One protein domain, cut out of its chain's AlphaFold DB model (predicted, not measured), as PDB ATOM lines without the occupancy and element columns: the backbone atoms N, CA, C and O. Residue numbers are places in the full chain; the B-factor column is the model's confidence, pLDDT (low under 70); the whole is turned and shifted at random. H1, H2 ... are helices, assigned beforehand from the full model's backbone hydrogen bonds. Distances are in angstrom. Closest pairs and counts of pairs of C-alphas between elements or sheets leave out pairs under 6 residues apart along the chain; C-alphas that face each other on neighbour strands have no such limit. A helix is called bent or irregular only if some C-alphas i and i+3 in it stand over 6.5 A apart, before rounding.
ATOM      1  N   VAL A  73     239.657 318.188 187.083       90.75
ATOM      2  CA  VAL A  73     238.373 318.815 186.715       90.75
ATOM      3  C   VAL A  73     238.567 319.992 185.755       90.75
ATOM      4  O   VAL A  73     237.749 320.201 184.868       90.75
ATOM      5  N   HIS A  74     239.684 320.710 185.888       93.00
ATOM      6  CA  HIS A  74     240.050 321.812 185.006       93.00
ATOM      7  C   HIS A  74     240.182 321.366 183.545       93.00
ATOM      8  O   HIS A  74     239.559 321.965 182.674       93.00
ATOM      9  N   ASP A  75     240.894 320.268 183.287       91.50
ATOM     10  CA  ASP A  75     241.083 319.730 181.936       91.50
ATOM     11  C   ASP A  75     239.745 319.337 181.302       91.50
ATOM     12  O   ASP A  75     239.503 319.602 180.128       91.50
ATOM     13  N   VAL A  76     238.852 318.741 182.097       89.00
ATOM     14  CA  VAL A  76     237.510 318.351 181.644       89.00
ATOM     15  C   VAL A  76     236.664 319.582 181.319       89.00
ATOM     16  O   VAL A  76     235.992 319.602 180.292       89.00
ATOM     17  N   MET A  77     236.713 320.628 182.148       90.00
ATOM     18  CA  MET A  77     236.005 321.882 181.862       90.00
ATOM     19  C   MET A  77     236.526 322.556 180.591       90.00
ATOM     20  O   MET A  77     235.721 322.981 179.766       90.00
ATOM     21  N   MET A  78     237.850 322.616 180.407       92.94
ATOM     22  CA  MET A  78     238.463 323.181 179.201       92.94
ATOM     23  C   MET A  78     238.083 322.383 177.953       92.94
ATOM     24  O   MET A  78     237.761 322.965 176.918       92.94
ATOM     25  N   GLU A  79     238.067 321.051 178.043       88.44
ATOM     26  CA  GLU A  79     237.656 320.183 176.941       88.44
ATOM     27  C   GLU A  79     236.186 320.403 176.564       88.44
ATOM     28  O   GLU A  79     235.885 320.522 175.378       88.44
ATOM     29  N   VAL A  80     235.285 320.510 177.544       88.94
ATOM     30  CA  VAL A  80     233.855 320.770 177.298       88.94
ATOM     31  C   VAL A  80     233.638 322.159 176.697       88.94
ATOM     32  O   VAL A  80     232.889 322.289 175.734       88.94
ATOM     33  N   GLN A  81     234.332 323.185 177.198       86.38
ATOM     34  CA  GLN A  81     234.265 324.533 176.619       86.38
ATOM     35  C   GLN A  81     234.789 324.569 175.181       86.38
ATOM     36  O   GLN A  81     234.213 325.242 174.335       86.38
ATOM     37  N   THR A  82     235.861 323.829 174.889       87.81
ATOM     38  CA  THR A  82     236.478 323.828 173.555       87.81
ATOM     39  C   THR A  82     235.679 322.996 172.552       87.81
ATOM     40  O   THR A  82     235.541 323.387 171.397       87.81
ATOM     41  N   LYS A  83     235.177 321.826 172.964       85.88
ATOM     42  CA  LYS A  83     234.463 320.891 172.075       85.88
ATOM     43  C   LYS A  83     232.989 321.235 171.880       85.88
ATOM     44  O   LYS A  83     232.367 320.658 170.987       85.88
ATOM     45  N   GLY A  84     232.459 322.156 172.682       84.50
ATOM     46  CA  GLY A  84     231.063 322.567 172.630       84.50
ATOM     47  C   GLY A  84     230.108 321.485 173.129       84.50
ATOM     48  O   GLY A  84     230.512 320.441 173.658       84.50
ATOM     49  N   ASN A  85     228.813 321.749 172.977       87.81
ATOM     50  CA  ASN A  85     227.780 320.826 173.413       87.81
ATOM     51  C   ASN A  85     227.629 319.672 172.407       87.81
ATOM     52  O   ASN A  85     227.799 319.828 171.197       87.81
ATOM     53  N   ILE A  86     227.274 318.487 172.907       91.25
ATOM     54  CA  ILE A  86     226.878 317.373 172.044       91.25
ATOM     55  C   ILE A  86     225.656 317.740 171.195       91.25
ATOM     56  O   ILE A  86     225.592 317.315 170.048       91.25
ATOM     57  N   MET A  87     224.752 318.568 171.731       92.75
ATOM     58  CA  MET A  87     223.569 319.052 171.015       92.75
ATOM     59  C   MET A  87     223.956 319.825 169.754       92.75
ATOM     60  O   MET A  87     223.548 319.431 168.674       92.75
ATOM     61  N   ASP A  88     224.856 320.809 169.852       91.00
ATOM     62  CA  ASP A  88     225.290 321.615 168.698       91.00
ATOM     63  C   ASP A  88     225.873 320.747 167.567       91.00
ATOM     64  O   ASP A  88     225.698 321.012 166.376       91.00
ATOM     65  N   ARG A  89     226.582 319.675 167.942       92.56
ATOM     66  CA  ARG A  89     227.152 318.714 166.989       92.56
ATOM     67  C   ARG A  89     226.077 317.852 166.332       92.56
ATOM     68  O   ARG A  89     226.238 317.501 165.166       92.56
ATOM     69  N   VAL A  90     225.034 317.484 167.073       96.12
ATOM     70  CA  VAL A  90     223.875 316.755 166.542       96.12
ATOM     71  C   VAL A  90     223.091 317.659 165.595       96.12
ATOM     72  O   VAL A  90     222.900 317.265 164.450       96.12
ATOM     73  N   ASP A  91     222.795 318.896 165.988       95.69
ATOM     74  CA  ASP A  91     222.094 319.880 165.151       95.69
ATOM     75  C   ASP A  91     222.821 320.107 163.811       95.69
ATOM     76  O   ASP A  91     222.212 320.132 162.740       95.69
ATOM     77  N   GLN A  92     224.157 320.206 163.832       95.38
ATOM     78  CA  GLN A  92     224.949 320.343 162.606       95.38
ATOM     79  C   GLN A  92     224.873 319.098 161.705       95.38
ATOM     80  O   GLN A  92     224.904 319.217 160.476       95.38
ATOM     81  N   LEU A  93     224.818 317.900 162.292       97.25
ATOM     82  CA  LEU A  93     224.667 316.654 161.539       97.25
ATOM     83  C   LEU A  93     223.268 316.536 160.937       97.25
ATOM     84  O   LEU A  93     223.161 316.169 159.771       97.25
ATOM     85  N   GLU A  94     222.233 316.894 161.692       97.62
ATOM     86  CA  GLU A  94     220.846 316.915 161.226       97.62
ATOM     87  C   GLU A  94     220.677 317.874 160.047       97.62
ATOM     88  O   GLU A  94     220.161 317.477 159.005       97.62
ATOM     89  N   TYR A  95     221.220 319.091 160.145       98.00
ATOM     90  CA  TYR A  95     221.209 320.053 159.041       98.00
ATOM     91  C   TYR A  95     221.886 319.504 157.775       98.00
ATOM     92  O   TYR A  95     221.361 319.623 156.668       98.00
ATOM     93  N   ARG A  96     223.062 318.880 157.919       98.00
ATOM     94  CA  ARG A  96     223.799 318.301 156.782       98.00
ATOM     95  C   ARG A  96     223.076 317.105 156.170       98.00
ATOM     96  O   ARG A  96     223.152 316.923 154.959       98.00
ATOM     97  N   LEU A  97     222.421 316.294 156.996       98.12
ATOM     98  CA  LEU A  97     221.646 315.145 156.545       98.12
ATOM     99  C   LEU A  97     220.407 315.598 155.771       98.12
ATOM    100  O   LEU A  97     220.186 315.106 154.670       98.12
ATOM    101  N   LEU A  98     219.679 316.588 156.296       97.56
ATOM    102  CA  LEU A  98     218.529 317.186 155.619       97.56
ATOM    103  C   LEU A  98     218.930 317.767 154.259       97.56
ATOM    104  O   LEU A  98     218.287 317.503 153.249       97.56
ATOM    105  N   LYS A  99     220.053 318.492 154.210       97.19
ATOM    106  CA  LYS A  99     220.574 319.057 152.961       97.19
ATOM    107  C   LYS A  99     220.899 317.976 151.921       97.19
ATOM    108  O   LYS A  99     220.594 318.156 150.746       97.19
ATOM    109  N   LEU A 100     221.502 316.866 152.349       97.19
ATOM    110  CA  LEU A 100     221.828 315.741 151.469       97.19
ATOM    111  C   LEU A 100     220.567 315.042 150.943       97.19
ATOM    112  O   LEU A 100     220.523 314.666 149.777       97.19
ATOM    113  N   GLU A 101     219.551 314.876 151.790       96.25
ATOM    114  CA  GLU A 101     218.261 314.300 151.401       96.25
ATOM    115  C   GLU A 101     217.564 315.155 150.335       96.25
ATOM    116  O   GLU A 101     217.163 314.632 149.295       96.25
ATOM    117  N   GLU A 102     217.506 316.475 150.537       95.62
ATOM    118  CA  GLU A 102     216.984 317.414 149.539       95.62
ATOM    119  C   GLU A 102     217.742 317.318 148.209       95.62
ATOM    120  O   GLU A 102     217.127 317.255 147.142       95.62
ATOM    121  N   ASP A 103     219.077 317.298 148.256       95.00
ATOM    122  CA  ASP A 103     219.909 317.257 147.054       95.00
ATOM    123  C   ASP A 103     219.707 315.942 146.269       95.00
ATOM    124  O   ASP A 103     219.601 315.982 145.040       95.00
ATOM    125  N   MET A 104     219.551 314.799 146.953       94.06
ATOM    126  CA  MET A 104     219.227 313.512 146.316       94.06
ATOM    127  C   MET A 104     217.829 313.497 145.685       94.06
ATOM    128  O   MET A 104     217.658 312.981 144.578       94.06
ATOM    129  N   GLU A 105     216.818 314.062 146.350       91.38
ATOM    130  CA  GLU A 105     215.466 314.173 145.783       91.38
ATOM    131  C   GLU A 105     215.454 315.084 144.544       91.38
ATOM    132  O   GLU A 105     214.807 314.782 143.534       91.38
ATOM    133  N   HIS A 106     216.226 316.175 144.564       89.06
ATOM    134  CA  HIS A 106     216.409 317.035 143.397       89.06
ATOM    135  C   HIS A 106     217.131 316.328 142.244       89.06
ATOM    136  O   HIS A 106     216.736 316.510 141.089       89.06
ATOM    137  N   GLU A 107     218.160 315.532 142.529       89.38
ATOM    138  CA  GLU A 107     218.880 314.741 141.525       89.38
ATOM    139  C   GLU A 107     217.972 313.679 140.896       89.38
ATOM    140  O   GLU A 107     217.836 313.629 139.674       89.38
ATOM    141  N   LYS A 108     217.235 312.924 141.715       86.62
ATOM    142  CA  LYS A 108     216.257 311.931 141.254       86.62
ATOM    143  C   LYS A 108     215.177 312.549 140.368       86.62
ATOM    144  O   LYS A 108     214.847 311.994 139.321       86.62
ATOM    145  N   LYS A 109     214.653 313.720 140.747       84.50
ATOM    146  CA  LYS A 109     213.660 314.446 139.943       84.50
ATOM    147  C   LYS A 109     214.226 314.890 138.591       84.50
ATOM    148  O   LYS A 109     213.513 314.836 137.592       84.50
ATOM    149  N   ARG A 110     215.499 315.301 138.540       79.50
ATOM    150  CA  ARG A 110     216.188 315.649 137.284       79.50
ATOM    151  C   ARG A 110     216.404 314.423 136.399       79.50
ATOM    152  O   ARG A 110     216.129 314.498 135.206       79.50
ATOM    153  N   GLU A 111     216.830 313.299 136.973       80.25
ATOM    154  CA  GLU A 111     216.968 312.042 136.230       80.25
ATOM    155  C   GLU A 111     215.629 311.540 135.670       80.25
ATOM    156  O   GLU A 111     215.575 310.998 134.565       80.25
ATOM    157  N   GLU A 112     214.536 311.694 136.421       78.31
ATOM    158  CA  GLU A 112     213.195 311.311 135.974       78.31
ATOM    159  C   GLU A 112     212.694 312.215 134.838       78.31
ATOM    160  O   GLU A 112     212.138 311.723 133.853       78.31
ATOM    161  N   GLU A 113     212.953 313.523 134.920       76.75
ATOM    162  CA  GLU A 113     212.625 314.476 133.856       76.75
ATOM    163  C   GLU A 113     213.406 314.179 132.564       76.75
ATOM    164  O   GLU A 113     212.826 314.217 131.475       76.75
ATOM    165  N   GLU A 114     214.684 313.798 132.677       73.44
ATOM    166  CA  GLU A 114     215.535 313.414 131.542       73.44
ATOM    167  C   GLU A 114     215.145 312.055 130.931       73.44
ATOM    168  O   GLU A 114     215.207 311.881 129.711       73.44
TER     169      GLU A 114
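What this domain is: This is residues 73 to 114 of the 145 residues of the protein "uncharacterized protein LOC105052034" of Elaeis guineensis var. tenera (UniProt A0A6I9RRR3). A short helix, H1, is followed end to end by a much longer one, H2, with a small sidestep at Gly 84 and Asn 85, and together they make one thin rod. Neither helix folds back on the other, and H2 makes most of the length. The printed part has 42 residues, with two named helices in the order H1, H2 and no named strand; the class is all helix. The whole is extended, with a radius of gyration of the C-alphas of 18.2 A, and the C-alphas span 60 by 11 by 7 A.

How they stand to each other: H1, residues 73 to 83, comes first, and a tight link of 2 residues joins it to H2, residues 86 to 114. The two helices are apart, with no C-alpha of the one within 8 A of the other. In both helices every O i to N i+4 pair is within hydrogen-bond range. Residues 73 to 114 stand free: no C-alpha 8 or more residues away along the chain comes within 10 A of theirs.

Where its parts are: H1 begins with C-alpha 73 at (238.373, 318.815, 186.715) and ends with C-alpha 83 at (234.463, 320.891, 172.075), 15.3 A from first to last C-alpha. H2 begins with C-alpha 86 at (226.878, 317.373, 172.044) and ends with C-alpha 114 at (215.535, 313.414, 131.542), 42.2 A from first to last C-alpha. Neither helix is bent.

The domain as a whole: The C-alphas of Val 73 and Glu 114, the two farthest apart, are 60.0 A from each other. The printed part has no cut and no long link. The mean pLDDT of the printed part is 90.5, and no printed residue is under 70.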